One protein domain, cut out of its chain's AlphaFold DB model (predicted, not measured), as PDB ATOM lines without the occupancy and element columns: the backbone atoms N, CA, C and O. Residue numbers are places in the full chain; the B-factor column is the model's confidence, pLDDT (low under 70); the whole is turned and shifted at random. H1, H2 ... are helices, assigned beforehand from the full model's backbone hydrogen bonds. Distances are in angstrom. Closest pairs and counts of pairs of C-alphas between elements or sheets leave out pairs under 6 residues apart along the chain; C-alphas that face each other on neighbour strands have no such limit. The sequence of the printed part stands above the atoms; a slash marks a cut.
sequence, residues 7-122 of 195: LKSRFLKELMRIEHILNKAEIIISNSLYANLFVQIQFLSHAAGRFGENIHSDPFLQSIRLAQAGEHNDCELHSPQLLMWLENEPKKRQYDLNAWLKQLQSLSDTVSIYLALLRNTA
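Overview. This is residues 7 to 122 of the 195 residues of an uncharacterized protein of Legionella oakridgensis ATCC 33761 = DSM 21215 (UniProt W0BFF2). The longest helix, H1, packs with H2 and H7 in a three-helix, up-and-down bundle at one end of an elongated model, and a looser second part made of H3, H4, H5 and H6 reaches away from it. There H6 leads back to H7, while H4 and H5 pack on each other at the far end, and the loop residues 69 to 76 stick out. The printed part has 116 residues with seven named helices, H1 to H7 in order along the chain, and no named strand; the class is all helix. The whole is only just loose, close to extended, with a radius of gyration of the C-alphas of 19.6 A and spans of 60 by 32 by 28 A.

Along the chain. H1, residues 7 to 25, begins with C-alpha 7 at (226.211, 317.202, 213.873) and is 26.7 A long from first to last C-alpha. H2, residues 31 to 46, is 23.0 A long, and H7, residues 105 to 120, is 21.8 A long and ends with C-alpha 120 at (206.759, 329.305, 210.779). H6, residues 90 to 103, is 20.3 A long and begins with C-alpha 90 at (223.515, 326.835, 246.247). The shorter helices are H3, residues 53 to 56, H4, residues 59 to 68, and H5, residues 80 to 86.

Arrangement. H1, H2 and H7 form a bundle that is up and down, each helix running against the one before it in the chain. H1 and H2, a helical hairpin, touch at a steep tilt of 40 degrees, opposite ways; their closest C-alphas, of Leu 12 and Ile 41, are 6.2 A apart. H2 touches H7 with residues 33 to 40 alone, at a steep tilt of 41 degrees, opposite ways; the closest C-alphas, of Leu 37 and Ile 113, are 6.5 A apart. H1 and H7 are close but not clearly touching, with the C-alphas of Leu 15 and Tyr 114 closest at 7.1 A, and run the same way at a shallow tilt of 33 degrees, only just short of steep. H6 and H7 meet only through their link. H6 only just touches H3, with its residues 100 to 103 alone and 3 pairs of C-alphas within 8 A; the closest, of Ile 55 and Trp 100, are 6.5 A apart. H4 and H5 touch, with the C-alphas of Ile 64 and Leu 82 closest at 6.7 A; they run opposite ways at a steep tilt of 68 degrees, only just short of about perpendicular. H4 and H6 are apart. In H1, H2, H4, H5, H6 and H7 every O i to N i+4 pair is within hydrogen-bond range; H3 is too short for such a pair.

Size, cuts and confidence. The two C-alphas farthest apart are those of Glu 26 and Cys 75, at 60.7 A. The printed part has no cut. The link from H4 to H5, 11 residues, is long. Residues 69 to 76 stand free, and so do residues 86 to 92, of which 90 to 92 belong to H6. The mean pLDDT of the printed part is 88.1, and residues 69 to 78 are under 70.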
ATOM      1  N   LEU A   7     227.487 316.540 213.572       87.12
ATOM      2  CA  LEU A   7     226.211 317.202 213.873       87.12
ATOM      3  C   LEU A   7     226.223 318.688 213.478       87.12
ATOM      4  O   LEU A   7     225.281 319.181 212.861       87.12
ATOM      5  N   LYS A   8     227.327 319.379 213.767       89.44
ATOM      6  CA  LYS A   8     227.530 320.784 213.410       89.44
ATOM      7  C   LYS A   8     227.546 321.020 211.903       89.44
ATOM      8  O   LYS A   8     226.847 321.908 211.426       89.44
ATOM      9  N   SER A   9     228.318 320.233 211.155       90.62
ATOM     10  CA  SER A   9     228.415 320.392 209.701       90.62
ATOM     11  C   SER A   9     227.092 320.060 209.013       90.62
ATOM     12  O   SER A   9     226.736 320.715 208.037       90.62
ATOM     13  N   ARG A  10     226.325 319.102 209.546       91.12
ATOM     14  CA  ARG A  10     224.969 318.804 209.075       91.12
ATOM     15  C   ARG A  10     224.013 319.967 209.310       91.12
ATOM     16  O   ARG A  10     223.349 320.369 208.366       91.12
ATOM     17  N   PHE A  11     223.980 320.539 210.514       92.81
ATOM     18  CA  PHE A  11     223.148 321.718 210.772       92.81
ATOM     19  C   PHE A  11     223.552 322.910 209.912       92.81
ATOM     20  O   PHE A  11     222.679 323.551 209.345       92.81
ATOM     21  N   LEU A  12     224.850 323.179 209.755       94.25
ATOM     22  CA  LEU A  12     225.321 324.259 208.892       94.25
ATOM     23  C   LEU A  12     224.838 324.073 207.446       94.25
ATOM     24  O   LEU A  12     224.253 324.990 206.877       94.25
ATOM     25  N   LYS A  13     225.016 322.873 206.875       93.25
ATOM     26  CA  LYS A  13     224.536 322.554 205.521       93.25
ATOM     27  C   LYS A  13     223.022 322.728 205.393       93.25
ATOM     28  O   LYS A  13     222.571 323.305 204.411       93.25
ATOM     29  N   GLU A  14     222.253 322.268 206.378       92.31
ATOM     30  CA  GLU A  14     220.796 322.417 206.362       92.31
ATOM     31  C   GLU A  14     220.348 323.874 206.492       92.31
ATOM     32  O   GLU A  14     219.464 324.300 205.756       92.31
ATOM     33  N   LEU A  15     220.968 324.669 207.366       94.88
ATOM     34  CA  LEU A  15     220.635 326.088 207.501       94.88
ATOM     35  C   LEU A  15     220.959 326.869 206.222       94.88
ATOM     36  O   LEU A  15     220.134 327.665 205.786       94.88
ATOM     37  N   MET A  16     222.098 326.591 205.576       94.81
ATOM     38  CA  MET A  16     222.437 327.179 204.273       94.81
ATOM     39  C   MET A  16     221.457 326.751 203.172       94.81
ATOM     40  O   MET A  16     221.079 327.556 202.323       94.81
ATOM     41  N   ARG A  17     221.018 325.485 203.180       93.38
ATOM     42  CA  ARG A  17     220.001 324.983 202.244       93.38
ATOM     43  C   ARG A  17     218.670 325.716 202.436       93.38
ATOM     44  O   ARG A  17     218.079 326.144 201.448       93.38
ATOM     45  N   ILE A  18     218.229 325.892 203.684       92.25
ATOM     46  CA  ILE A  18     217.001 326.628 204.013       92.25
ATOM     47  C   ILE A  18     217.132 328.098 203.606       92.25
ATOM     48  O   ILE A  18     216.244 328.605 202.932       92.25
ATOM     49  N   GLU A  19     218.240 328.770 203.937       93.75
ATOM     50  CA  GLU A  19     218.501 330.159 203.522       93.75
ATOM     51  C   GLU A  19     218.387 330.321 201.998       93.75
ATOM     52  O   GLU A  19     217.723 331.234 201.509       93.75
ATOM     53  N   HIS A  20     218.966 329.390 201.235       92.69
ATOM     54  CA  HIS A  20     218.857 329.393 199.780       92.69
ATOM     55  C   HIS A  20     217.406 329.252 199.292       92.69
ATOM     56  O   HIS A  20     216.997 329.965 198.376       92.69
ATOM     57  N   ILE A  21     216.619 328.352 199.891       90.50
ATOM     58  CA  ILE A  21     215.216 328.136 199.504       90.50
ATOM     59  C   ILE A  21     214.357 329.347 199.855       90.50
ATOM     60  O   ILE A  21     213.572 329.775 199.013       90.50
ATOM     61  N   LEU A  22     214.538 329.930 201.042       90.12
ATOM     62  CA  LEU A  22     213.820 331.135 201.458       90.12
ATOM     63  C   LEU A  22     214.040 332.283 200.468       90.12
ATOM     64  O   LEU A  22     213.077 332.909 200.034       90.12
ATOM     65  N   ASN A  23     215.293 332.496 200.057       89.62
ATOM     66  CA  ASN A  23     215.651 333.540 199.099       89.62
ATOM     67  C   ASN A  23     215.133 333.251 197.683       89.62
ATOM     68  O   ASN A  23     214.745 334.172 196.973       89.62
ATOM     69  N   LYS A  24     215.117 331.982 197.260       89.94
ATOM     70  CA  LYS A  24     214.659 331.589 195.920       89.94
ATOM     71  C   LYS A  24     213.135 331.607 195.777       89.94
ATOM     72  O   LYS A  24     212.636 331.928 194.705       89.94
ATOM     73  N   ALA A  25     212.417 331.182 196.812       84.94
ATOM     74  CA  ALA A  25     210.963 331.040 196.802       84.94
ATOM     75  C   ALA A  25     210.230 332.274 197.358       84.94
ATOM     76  O   ALA A  25     209.009 332.235 197.472       84.94
ATOM     77  N   GLU A  26     210.962 333.336 197.720       82.81
ATOM     78  CA  GLU A  26     210.427 334.583 198.295       82.81
ATOM     79  C   GLU A  26     209.499 334.341 199.504       82.81
ATOM     80  O   GLU A  26     208.498 335.029 199.712       82.81
ATOM     81  N   ILE A  27     209.832 333.340 200.326       83.19
ATOM     82  CA  ILE A  27     209.014 332.948 201.478       83.19
ATOM     83  C   ILE A  27     209.128 334.016 202.562       83.19
ATOM     84  O   ILE A  27     210.210 334.300 203.081       83.19
ATOM     85  N   ILE A  28     207.984 334.578 202.945       83.19
ATOM     86  CA  ILE A  28     207.912 335.643 203.942       83.19
ATOM     87  C   ILE A  28     208.076 335.036 205.339       83.19
ATOM     88  O   ILE A  28     207.184 334.369 205.858       83.19
ATOM     89  N   ILE A  29     209.215 335.314 205.972       88.69
ATOM     90  CA  ILE A  29     209.449 335.059 207.397       88.69
ATOM     91  C   ILE A  29     209.719 336.373 208.133       88.69
ATOM     92  O   ILE A  29     210.053 337.389 207.527       88.69
ATOM     93  N   SER A  30     209.598 336.371 209.461       91.44
ATOM     94  CA  SER A  30     209.916 337.559 210.258       91.44
ATOM     95  C   SER A  30     211.385 337.970 210.091       91.44
ATOM     96  O   SER A  30     212.273 337.119 210.194       91.44
ATOM     97  N   ASN A  31     211.646 339.274 209.958       90.88
ATOM     98  CA  ASN A  31     213.002 339.825 209.826       90.88
ATOM     99  C   ASN A  31     213.948 339.387 210.958       90.88
ATOM    100  O   ASN A  31     215.126 339.139 210.718       90.88
ATOM    101  N   SER A  32     213.438 339.248 212.187       93.81
ATOM    102  CA  SER A  32     214.222 338.771 213.334       93.81
ATOM    103  C   SER A  32     214.683 337.321 213.168       93.81
ATOM    104  O   SER A  32     215.834 337.007 213.462       93.81
ATOM    105  N   LEU A  33     213.820 336.437 212.657       93.69
ATOM    106  CA  LEU A  33     214.169 335.039 212.394       93.69
ATOM    107  C   LEU A  33     215.207 334.915 211.274       93.69
ATOM    108  O   LEU A  33     216.147 334.135 211.416       93.69
ATOM    109  N   TYR A  34     215.074 335.705 210.204       94.12
ATOM    110  CA  TYR A  34     216.065 335.734 209.126       94.12
ATOM    111  C   TYR A  34     217.426 336.247 209.624       94.12
ATOM    112  O   TYR A  34     218.459 335.638 209.355       94.12
ATOM    113  N   ALA A  35     217.438 337.319 210.423       94.31
ATOM    114  CA  ALA A  35     218.666 337.830 211.032       94.31
ATOM    115  C   ALA A  35     219.335 336.784 211.943       94.31
ATOM    116  O   ALA A  35     220.544 336.576 211.856       94.31
ATOM    117  N   ASN A  36     218.551 336.079 212.765       95.50
ATOM    118  CA  ASN A  36     219.057 335.001 213.617       95.50
ATOM    119  C   ASN A  36     219.644 333.846 212.793       95.50
ATOM    120  O   ASN A  36     220.713 333.343 213.134       95.50
ATOM    121  N   LEU A  37     218.983 333.447 211.699       95.94
ATOM    122  CA  LEU A  37     219.495 332.443 210.760       95.94
ATOM    123  C   LEU A  37     220.861 332.855 210.203       95.94
ATOM    124  O   LEU A  37     221.815 332.083 210.301       95.94
ATOM    125  N   PHE A  38     220.972 334.080 209.689       94.81
ATOM    126  CA  PHE A  38     222.215 334.595 209.122       94.81
ATOM    127  C   PHE A  38     223.353 334.619 210.154       94.81
ATOM    128  O   PHE A  38     224.434 334.077 209.909       94.81
ATOM    129  N   VAL A  39     223.104 335.186 211.342       95.56
ATOM    130  CA  VAL A  39     224.085 335.226 212.440       95.56
ATOM    131  C   VAL A  39     224.522 333.815 212.828       95.56
ATOM    132  O   VAL A  39     225.714 333.574 213.029       95.56
ATOM    133  N   GLN A  40     223.589 332.864 212.877       95.31
ATOM    134  CA  GLN A  40     223.906 331.492 213.248       95.31
ATOM    135  C   GLN A  40     224.727 330.766 212.181       95.31
ATOM    136  O   GLN A  40     225.668 330.053 212.530       95.31
ATOM    137  N   ILE A  41     224.438 330.960 210.891       95.88
ATOM    138  CA  ILE A  41     225.259 330.421 209.796       95.88
ATOM    139  C   ILE A  41     226.688 330.968 209.890       95.88
ATOM    140  O   ILE A  41     227.649 330.193 209.826       95.88
ATOM    141  N   GLN A  42     226.846 332.279 210.103       94.88
ATOM    142  CA  GLN A  42     228.158 332.904 210.277       94.88
ATOM    143  C   GLN A  42     228.904 332.338 211.489       94.88
ATOM    144  O   GLN A  42     230.073 331.960 211.372       94.88
ATOM    145  N   PHE A  43     228.222 332.214 212.632       93.25
ATOM    146  CA  PHE A  43     228.796 331.637 213.844       93.25
ATOM    147  C   PHE A  43     229.267 330.199 213.608       93.25
ATOM    148  O   PHE A  43     230.411 329.861 213.905       93.25
ATOM    149  N   LEU A  44     228.412 329.343 213.042       92.50
ATOM    150  CA  LEU A  44     228.729 327.932 212.822       92.50
ATOM    151  C   LEU A  44     229.840 327.725 211.785       92.50
ATOM    152  O   LEU A  44     230.574 326.741 211.900       92.50
ATOM    153  N   SER A  45     229.982 328.640 210.822       92.00
ATOM    154  CA  SER A  45     231.036 328.596 209.799       92.00
ATOM    155  C   SER A  45     232.425 328.903 210.365       92.00
ATOM    156  O   SER A  45     233.404 328.315 209.913       92.00
ATOM    157  N   HIS A  46     232.513 329.788 211.364       89.19
ATOM    158  CA  HIS A  46     233.789 330.227 211.949       89.19
ATOM    159  C   HIS A  46     234.127 329.552 213.276       89.19
ATOM    160  O   HIS A  46     235.294 329.498 213.661       89.19
ATOM    161  N   ALA A  47     233.128 329.047 214.000       84.31
ATOM    162  CA  ALA A  47     233.372 328.336 215.242       84.31
ATOM    163  C   ALA A  47     234.303 327.141 214.973       84.31
ATOM    164  O   ALA A  47     234.109 326.398 214.011       84.31
ATOM    165  N   ALA A  48     235.279 326.907 215.842       78.25
ATOM    166  CA  ALA A  48     236.038 325.661 215.861       78.25
ATOM    167  C   ALA A  48     235.320 324.623 216.739       78.25
ATOM    168  O   ALA A  48     234.435 324.968 217.523       78.25
ATOM    169  N   GLY A  49     235.679 323.349 216.592       80.62
ATOM    170  CA  GLY A  49     235.213 322.293 217.491       80.62
ATOM    171  C   GLY A  49     233.768 321.827 217.288       80.62
ATOM    172  O   GLY A  49     233.039 322.268 216.383       80.62
ATOM    173  N   ARG A  50     233.378 320.867 218.131       85.06
ATOM    174  CA  ARG A  50     232.060 320.213 218.133       85.06
ATOM    175  C   ARG A  50     231.133 320.872 219.150       85.06
ATOM    176  O   ARG A  50     231.570 321.488 220.120       85.06
ATOM    177  N   PHE A  51     229.826 320.706 218.959       87.81
ATOM    178  CA  PHE A  51     228.868 321.104 219.990       87.81
ATOM    179  C   PHE A  51     229.189 320.398 221.311       87.81
ATOM    180  O   PHE A  51     229.438 319.195 221.317       87.81
ATOM    181  N   GLY A  52     229.190 321.146 222.416       83.81
ATOM    182  CA  GLY A  52     229.397 320.593 223.755       83.81
ATOM    183  C   GLY A  52     230.764 319.944 223.996       83.81
ATOM    184  O   GLY A  52     230.902 319.228 224.981       83.81
ATOM    185  N   GLU A  53     231.769 320.166 223.141       84.69
ATOM    186  CA  GLU A  53     233.105 319.564 223.289       84.69
ATOM    187  C   GLU A  53     233.706 319.818 224.679       84.69
ATOM    188  O   GLU A  53     234.164 318.885 225.333       84.69
ATOM    189  N   ASN A  54     233.561 321.046 225.180       86.25
ATOM    190  CA  ASN A  54     234.037 321.439 226.505       86.25
ATOM    191  C   ASN A  54     233.357 320.664 227.651       86.25
ATOM    192  O   ASN A  54     234.021 320.312 228.622       86.25
ATOM    193  N   ILE A  55     232.064 320.335 227.515       88.88
ATOM    194  CA  ILE A  55     231.322 319.514 228.487       88.88
ATOM    195  C   ILE A  55     231.849 318.087 228.474       88.88
ATOM    196  O   ILE A  55     231.968 317.450 229.516       88.88
ATOM    197  N   HIS A  56     232.155 317.572 227.285       83.25
ATOM    198  CA  HIS A  56     232.715 316.238 227.150       83.25
ATOM    199  C   HIS A  56     234.121 316.144 227.734       83.25
ATOM    200  O   HIS A  56     234.464 315.074 228.221       83.25
ATOM    201  N   SER A  57     234.910 317.220 227.708       86.00
ATOM    202  CA  SER A  57     236.248 317.283 228.306       86.00
ATOM    203  C   SER A  57     236.270 317.680 229.787       86.00
ATOM    204  O   SER A  57     237.345 317.686 230.379       86.00
ATOM    205  N   ASP A  58     235.129 318.039 230.383       91.38
ATOM    206  CA  ASP A  58     235.057 318.468 231.783       91.38
ATOM    207  C   ASP A  58     235.345 317.275 232.726       91.38
ATOM    208  O   ASP A  58     234.576 316.307 232.730       91.38
ATOM    209  N   PRO A  59     236.429 317.308 233.529       89.75
ATOM    210  CA  PRO A  59     236.834 316.164 234.351       89.75
ATOM    211  C   PRO A  59     235.795 315.756 235.402       89.75
ATOM    212  O   PRO A  59     235.667 314.573 235.719       89.75
ATOM    213  N   PHE A  60     235.044 316.724 235.935       91.88
ATOM    214  CA  PHE A  60     234.000 316.472 236.922       91.88
ATOM    215  C   PHE A  60     232.794 315.788 236.270       91.88
ATOM    216  O   PHE A  60     232.301 314.776 236.764       91.88
ATOM    217  N   LEU A  61     232.345 316.278 235.114       91.50
ATOM    218  CA  LEU A  61     231.236 315.646 234.393       91.50
ATOM    219  C   LEU A  61     231.613 314.259 233.853       91.50
ATOM    220  O   LEU A  61     230.774 313.353 233.836       91.50
ATOM    221  N   GLN A  62     232.869 314.066 233.441       88.56
ATOM    222  CA  GLN A  62     233.386 312.755 233.045       88.56
ATOM    223  C   GLN A  62     233.369 311.756 234.205       88.56
ATOM    224  O   GLN A  62     232.920 310.624 234.021       88.56
ATOM    225  N   SER A  63     233.818 312.157 235.398       86.44
ATOM    226  CA  SER A  63     233.864 311.258 236.555       86.44
ATOM    227  C   SER A  63     232.468 310.799 236.987       86.44
ATOM    228  O   SER A  63     232.276 309.625 237.302       86.44
ATOM    229  N   ILE A  64     231.474 311.696 236.935       87.56
ATOM    230  CA  ILE A  64     230.071 311.364 237.210       87.56
ATOM    231  C   ILE A  64     229.550 310.367 236.180       87.56
ATOM    232  O   ILE A  64     228.933 309.369 236.550       87.56
ATOM    233  N   ARG A  65     229.820 310.610 234.892       85.62
ATOM    234  CA  ARG A  65     229.372 309.733 233.804       85.62
ATOM    235  C   ARG A  65     229.929 308.314 233.951       85.62
ATOM    236  O   ARG A  65     229.189 307.356 233.753       85.62
ATOM    237  N   LEU A  66     231.209 308.182 234.303       80.75
ATOM    238  CA  LEU A  66     231.851 306.882 234.522       80.75
ATOM    239  C   LEU A  66     231.257 306.145 235.725       80.75
ATOM    240  O   LEU A  66     231.003 304.948 235.636       80.75
ATOM    241  N   ALA A  67     230.986 306.858 236.821       79.06
ATOM    242  CA  ALA A  67     230.380 306.268 238.011       79.06
ATOM    243  C   ALA A  67     228.947 305.757 237.761       79.06
ATOM    244  O   ALA A  67     228.546 304.756 238.342       79.06
ATOM    245  N   GLN A  68     228.184 306.410 236.878       74.56
ATOM    246  CA  GLN A  68     226.812 306.008 236.534       74.56
ATOM    247  C   GLN A  68     226.724 304.836 235.544       74.56
ATOM    248  O   GLN A  68     225.671 304.216 235.440       74.56
ATOM    249  N   ALA A  69     227.793 304.537 234.801       69.44
ATOM    250  CA  ALA A  69     227.795 303.493 233.772       69.44
ATOM    251  C   ALA A  69     228.026 302.071 234.322       69.44
ATOM    252  O   ALA A  69     227.976 301.107 233.561       69.44
ATOM    253  N   GLY A  70     228.306 301.922 235.620       65.38
ATOM    254  CA  GLY A  70     228.476 300.617 236.254       65.38
ATOM    255  C   GLY A  70     227.132 299.918 236.458       65.38
ATOM    256  O   GLY A  70     226.349 300.334 237.303       65.38
ATOM    257  N   GLU A  71     226.884 298.827 235.729       56.84
ATOM    258  CA  GLU A  71     225.643 298.025 235.770       56.84
ATOM    259  C   GLU A  71     225.360 297.318 237.121       56.84
ATOM    260  O   GLU A  71     224.389 296.581 237.234       56.84
ATOM    261  N   HIS A  72     226.180 297.531 238.155       55.84
ATOM    262  CA  HIS A  72     226.090 296.844 239.449       55.84
ATOM    263  C   HIS A  72     226.073 297.843 240.615       55.84
ATOM    264  O   HIS A  72     227.039 297.929 241.369       55.84
ATOM    265  N   ASN A  73     224.988 298.600 240.776       55.34
ATOM    266  CA  ASN A  73     224.787 299.436 241.964       55.34
ATOM    267  C   ASN A  73     223.521 298.997 242.713       55.34
ATOM    268  O   ASN A  73     222.501 299.676 242.706       55.34
ATOM    269  N   ASP A  74     223.632 297.874 243.427       49.56
ATOM    270  CA  ASP A  74     222.725 297.529 244.535       49.56
ATOM    271  C   ASP A  74     222.959 298.430 245.774       49.56
ATOM    272  O   ASP A  74     222.338 298.256 246.819       49.56
ATOM    273  N   CYS A  75     223.848 299.424 245.672       50.22
ATOM    274  CA  CYS A  75     224.047 300.466 246.668       50.22
ATOM    275  C   CYS A  75     224.252 301.807 245.950       50.22
ATOM    276  O   CYS A  75     225.053 301.895 245.021       50.22
ATOM    277  N   GLU A  76     223.520 302.839 246.367       55.66
ATOM    278  CA  GLU A  76     223.485 304.205 245.822       55.66
ATOM    279  C   GLU A  76     224.811 304.971 246.025       55.66
ATOM    280  O   GLU A  76     224.840 306.080 246.562       55.66
ATOM    281  N   LEU A  77     225.953 304.408 245.629       59.25
ATOM    282  CA  LEU A  77     227.221 305.123 245.695       59.25
ATOM    283  C   LEU A  77     227.287 306.144 244.560       59.25
ATOM    284  O   LEU A  77     227.782 305.890 243.462       59.25
ATOM    285  N   HIS A  78     226.776 307.338 244.851       67.19
ATOM    286  CA  HIS A  78     227.131 308.549 244.131       67.19
ATOM    287  C   HIS A  78     228.658 308.696 244.086       67.19
ATOM    288  O   HIS A  78     229.354 308.401 245.059       67.19
ATOM    289  N   SER A  79     229.188 309.198 242.966       76.19
ATOM    290  CA  SER A  79     230.608 309.563 242.872       76.19
ATOM    291  C   SER A  79     230.990 310.470 244.056       76.19
ATOM    292  O   SER A  79     230.266 311.434 244.319       76.19
ATOM    293  N   PRO A  80     232.121 310.240 244.753       84.94
ATOM    294  CA  PRO A  80     232.549 311.105 245.857       84.94
ATOM    295  C   PRO A  80     232.713 312.564 245.413       84.94
ATOM    296  O   PRO A  80     232.472 313.490 246.184       84.94
ATOM    297  N   GLN A  81     233.045 312.783 244.138       86.88
ATOM    298  CA  GLN A  81     233.119 314.119 243.552       86.88
ATOM    299  C   GLN A  81     231.738 314.778 243.462       86.88
ATOM    300  O   GLN A  81     231.617 315.970 243.727       86.88
ATOM    301  N   LEU A  82     230.693 314.007 243.137       89.75
ATOM    302  CA  LEU A  82     229.315 314.496 243.123       89.75
ATOM    303  C   LEU A  82     228.855 314.870 244.534       89.75
ATOM    304  O   LEU A  82     228.283 315.941 244.702       89.75
ATOM    305  N   LEU A  83     229.132 314.029 245.535       89.31
ATOM    306  CA  LEU A  83     228.781 314.310 246.932       89.31
ATOM    307  C   LEU A  83     229.427 315.614 247.412       89.31
ATOM    308  O   LEU A  83     228.729 316.516 247.865       89.31
ATOM    309  N   MET A  84     230.734 315.767 247.193       90.94
ATOM    310  CA  MET A  84     231.453 316.994 247.539       90.94
ATOM    311  C   MET A  84     230.924 318.215 246.770       90.94
ATOM    312  O   MET A  84     230.835 319.314 247.314       90.94
ATOM    313  N   TRP A  85     230.537 318.049 245.500       93.94
ATOM    314  CA  TRP A  85     229.940 319.144 244.738       93.94
ATOM    315  C   TRP A  85     228.563 319.553 245.279       93.94
ATOM    316  O   TRP A  85     228.259 320.747 245.312       93.94
ATOM    317  N   LEU A  86     227.753 318.588 245.728       92.75
ATOM    318  CA  LEU A  86     226.430 318.820 246.313       92.75
ATOM    319  C   LEU A  86     226.489 319.560 247.656       92.75
ATOM    320  O   LEU A  86     225.564 320.320 247.948       92.75
ATOM    321  N   GLU A  87     227.570 319.395 248.421       95.19
ATOM    322  CA  GLU A  87     227.818 320.121 249.675       95.19
ATOM    323  C   GLU A  87     228.149 321.610 249.471       95.19
ATOM    324  O   GLU A  87     228.057 322.398 250.413       95.19
ATOM    325  N   ASN A  88     228.484 322.038 248.248       95.44
ATOM    326  CA  ASN A  88     228.721 323.452 247.971       95.44
ATOM    327  C   ASN A  88     227.453 324.301 248.141       95.44
ATOM    328  O   ASN A  88     226.322 323.879 247.855       95.44
ATOM    329  N   GLU A  89     227.665 325.573 248.491       97.50
ATOM    330  CA  GLU A  89     226.589 326.554 248.584       97.50
ATOM    331  C   GLU A  89     225.738 326.595 247.298       97.50
ATOM    332  O   GLU A  89     226.280 326.525 246.187       97.50
ATOM    333  N   PRO A  90     224.409 326.796 247.406       97.12
ATOM    334  CA  PRO A  90     223.515 326.835 246.247       97.12
ATOM    335  C   PRO A  90     223.976 327.787 245.135       97.12
ATOM    336  O   PRO A  90     223.846 327.472 243.954       97.12
ATOM    337  N   LYS A  91     224.576 328.931 245.496       97.62
ATOM    338  CA  LYS A  91     225.104 329.910 244.535       97.62
ATOM    339  C   LYS A  91     226.236 329.342 243.680       97.62
ATOM    340  O   LYS A  91     226.265 329.585 242.476       97.62
ATOM    341  N   LYS A  92     227.148 328.578 244.287       96.56
ATOM    342  CA  LYS A  92     228.272 327.953 243.584       96.56
ATOM    343  C   LYS A  92     227.775 326.876 242.623       96.56
ATOM    344  O   LYS A  92     228.153 326.888 241.455       96.56
ATOM    345  N   ARG A  93     226.837 326.038 243.072       96.50
ATOM    346  CA  ARG A  93     226.198 325.025 242.218       96.50
ATOM    347  C   ARG A  93     225.467 325.650 241.030       96.50
ATOM    348  O   ARG A  93     225.643 325.199 239.902       96.50
ATOM    349  N   GLN A  94     224.706 326.723 241.252       97.56
ATOM    350  CA  GLN A  94     224.022 327.442 240.174       97.56
ATOM    351  C   GLN A  94     225.008 328.051 239.169       97.56
ATOM    352  O   GLN A  94     224.757 328.018 237.966       97.56
ATOM    353  N   TYR A  95     226.122 328.606 239.652       97.25
ATOM    354  CA  TYR A  95     227.175 329.139 238.792       97.25
ATOM    355  C   TYR A  95     227.764 328.050 237.886       97.25
ATOM    356  O   TYR A  95     227.824 328.249 236.673       97.25
ATOM    357  N   ASP A  96     228.136 326.899 238.452       95.50
ATOM    358  CA  ASP A  96     228.719 325.788 237.691       95.50
ATOM    359  C   ASP A  96     227.711 325.235 236.661       95.50
ATOM    360  O   ASP A  96     228.041 325.097 235.481       95.50
ATOM    361  N   LEU A  97     226.445 325.040 237.059       95.12
ATOM    362  CA  LEU A  97     225.364 324.620 236.156       95.12
ATOM    363  C   LEU A  97     225.164 325.598 234.994       95.12
ATOM    364  O   LEU A  97     225.074 325.183 233.838       95.12
ATOM    365  N   ASN A  98     225.119 326.901 235.279       96.00
ATOM    366  CA  ASN A  98     224.977 327.927 234.249       96.00
ATOM    367  C   ASN A  98     226.191 327.953 233.310       96.00
ATOM    368  O   ASN A  98     226.027 328.156 232.106       96.00
ATOM    369  N   ALA A  99     227.401 327.738 233.836       94.44
ATOM    370  CA  ALA A  99     228.612 327.662 233.031       94.44
ATOM    371  C   ALA A  99     228.556 326.477 232.057       94.44
ATOM    372  O   ALA A  99     228.836 326.663 230.872       94.44
ATOM    373  N   TRP A 100     228.123 325.296 232.511       94.19
ATOM    374  CA  TRP A 100     227.925 324.142 231.631       94.19
ATOM    375  C   TRP A 100     226.814 324.391 230.608       94.19
ATOM    376  O   TRP A 100     227.033 324.202 229.415       94.19
ATOM    377  N   LEU A 101     225.650 324.904 231.018       92.94
ATOM    378  CA  LEU A 101     224.558 325.220 230.088       92.94
ATOM    379  C   LEU A 101     224.984 326.218 229.004       92.94
ATOM    380  O   LEU A 101     224.653 326.035 227.833       92.94
ATOM    381  N   LYS A 102     225.792 327.222 229.358       92.31
ATOM    382  CA  LYS A 102     226.328 328.197 228.402       92.31
ATOM    383  C   LYS A 102     227.181 327.543 227.310       92.31
ATOM    384  O   LYS A 102     227.171 328.009 226.173       92.31
ATOM    385  N   GLN A 103     227.872 326.441 227.607       90.31
ATOM    386  CA  GLN A 103     228.638 325.689 226.602       90.31
ATOM    387  C   GLN A 103     227.742 324.966 225.580       90.31
ATOM    388  O   GLN A 103     228.206 324.617 224.494       90.31
ATOM    389  N   LEU A 104     226.454 324.772 225.887       90.88
ATOM    390  CA  LEU A 104     225.449 324.217 224.971       90.88
ATOM    391  C   LEU A 104     224.624 325.289 224.259       90.88
ATOM    392  O   LEU A 104     223.802 324.940 223.411       90.88
ATOM    393  N   GLN A 105     224.849 326.572 224.552       90.94
ATOM    394  CA  GLN A 105     224.022 327.658 224.028       90.94
ATOM    395  C   GLN A 105     223.976 327.652 222.498       90.94
ATOM    396  O   GLN A 105     222.897 327.663 221.922       90.94
ATOM    397  N   SER A 106     225.124 327.499 221.834       90.81
ATOM    398  CA  SER A 106     225.171 327.453 220.366       90.81
ATOM    399  C   SER A 106     224.341 326.307 219.772       90.81
ATOM    400  O   SER A 106     223.679 326.485 218.749       90.81
ATOM    401  N   LEU A 107     224.334 325.131 220.413       92.31
ATOM    402  CA  LEU A 107     223.489 324.016 219.982       92.31
ATOM    403  C   LEU A 107     222.009 324.355 220.194       92.31
ATOM    404  O   LEU A 107     221.200 324.128 219.296       92.31
ATOM    405  N   SER A 108     221.674 324.914 221.359       93.38
ATOM    406  CA  SER A 108     220.318 325.357 221.692       93.38
ATOM    407  C   SER A 108     219.793 326.369 220.671       93.38
ATOM    408  O   SER A 108     218.700 326.183 220.135       93.38
ATOM    409  N   ASP A 109     220.594 327.378 220.329       94.00
ATOM    410  CA  ASP A 109     220.247 328.416 219.356       94.00
ATOM    411  C   ASP A 109     220.067 327.817 217.959       94.00
ATOM    412  O   ASP A 109     219.052 328.060 217.308       94.00
ATOM    413  N   THR A 110     220.995 326.953 217.529       94.94
ATOM    414  CA  THR A 110     220.913 326.243 216.241       94.94
ATOM    415  C   THR A 110     219.600 325.473 216.114       94.94
ATOM    416  O   THR A 110     218.886 325.608 215.120       94.94
ATOM    417  N   VAL A 111     219.270 324.663 217.124       94.38
ATOM    418  CA  VAL A 111     218.060 323.832 217.124       94.38
ATOM    419  C   VAL A 111     216.807 324.700 217.204       94.38
ATOM    420  O   VAL A 111     215.832 324.431 216.503       94.38
ATOM    421  N   SER A 112     216.833 325.757 218.016       95.62
ATOM    422  CA  SER A 112     215.708 326.681 218.172       95.62
ATOM    423  C   SER A 112     215.393 327.404 216.866       95.62
ATOM    424  O   SER A 112     214.233 327.433 216.459       95.62
ATOM    425  N   ILE A 113     216.414 327.915 216.172       95.88
ATOM    426  CA  ILE A 113     216.271 328.566 214.865       95.88
ATOM    427  C   ILE A 113     215.759 327.567 213.828       95.88
ATOM    428  O   ILE A 113     214.774 327.849 213.153       95.88
ATOM    429  N   TYR A 114     216.366 326.381 213.740       95.19
ATOM    430  CA  TYR A 114     215.946 325.345 212.794       95.19
ATOM    431  C   TYR A 114     214.472 324.958 212.974       95.19
ATOM    432  O   TYR A 114     213.694 324.958 212.020       95.19
ATOM    433  N   LEU A 115     214.047 324.691 214.212       95.00
ATOM    434  CA  LEU A 115     212.654 324.356 214.506       95.00
ATOM    435  C   LEU A 115     211.709 325.544 214.294       95.00
ATOM    436  O   LEU A 115     210.568 325.338 213.882       95.00
ATOM    437  N   ALA A 116     212.149 326.771 214.577       94.56
ATOM    438  CA  ALA A 116     211.364 327.967 214.295       94.56
ATOM    439  C   ALA A 116     211.136 328.127 212.788       94.56
ATOM    440  O   ALA A 116     209.996 328.345 212.386       94.56
ATOM    441  N   LEU A 117     212.165 327.945 211.959       93.56
ATOM    442  CA  LEU A 117     212.051 328.005 210.500       93.56
ATOM    443  C   LEU A 117     211.030 326.993 209.978       93.56
ATOM    444  O   LEU A 117     210.097 327.385 209.282       93.56
ATOM    445  N   LEU A 118     211.131 325.726 210.393       92.81
ATOM    446  CA  LEU A 118     210.193 324.678 209.976       92.81
ATOM    447  C   LEU A 118     208.747 324.963 210.402       92.81
ATOM    448  O   LEU A 118     207.818 324.709 209.645       92.81
ATOM    449  N   ARG A 119     208.538 325.481 211.618       92.69
ATOM    450  CA  ARG A 119     207.189 325.737 212.151       92.69
ATOM    451  C   ARG A 119     206.534 326.987 211.575       92.69
ATOM    452  O   ARG A 119     205.322 326.986 211.408       92.69
ATOM    453  N   ASN A 120     207.302 328.046 211.313       90.00
ATOM    454  CA  ASN A 120     206.759 329.305 210.779       90.00
ATOM    455  C   ASN A 120     206.354 329.187 209.311       90.00
ATOM    456  O   ASN A 120     205.509 329.935 208.841       90.00
ATOM    457  N   THR A 121     206.951 328.238 208.605       88.56
ATOM    458  CA  THR A 121     206.698 327.981 207.190       88.56
ATOM    459  C   THR A 121     205.804 326.763 206.961       88.56
ATOM    460  O   THR A 121     205.617 326.311 205.836       88.56
ATOM    461  N   ALA A 122     205.262 326.205 208.045       90.75
ATOM    462  CA  ALA A 122     204.363 325.073 207.996       90.75
ATOM    463  C   ALA A 122     202.995 325.494 207.450       90.75
ATOM    464  O   ALA A 122     202.289 326.289 208.074       90.75
TER     465      ALA A 122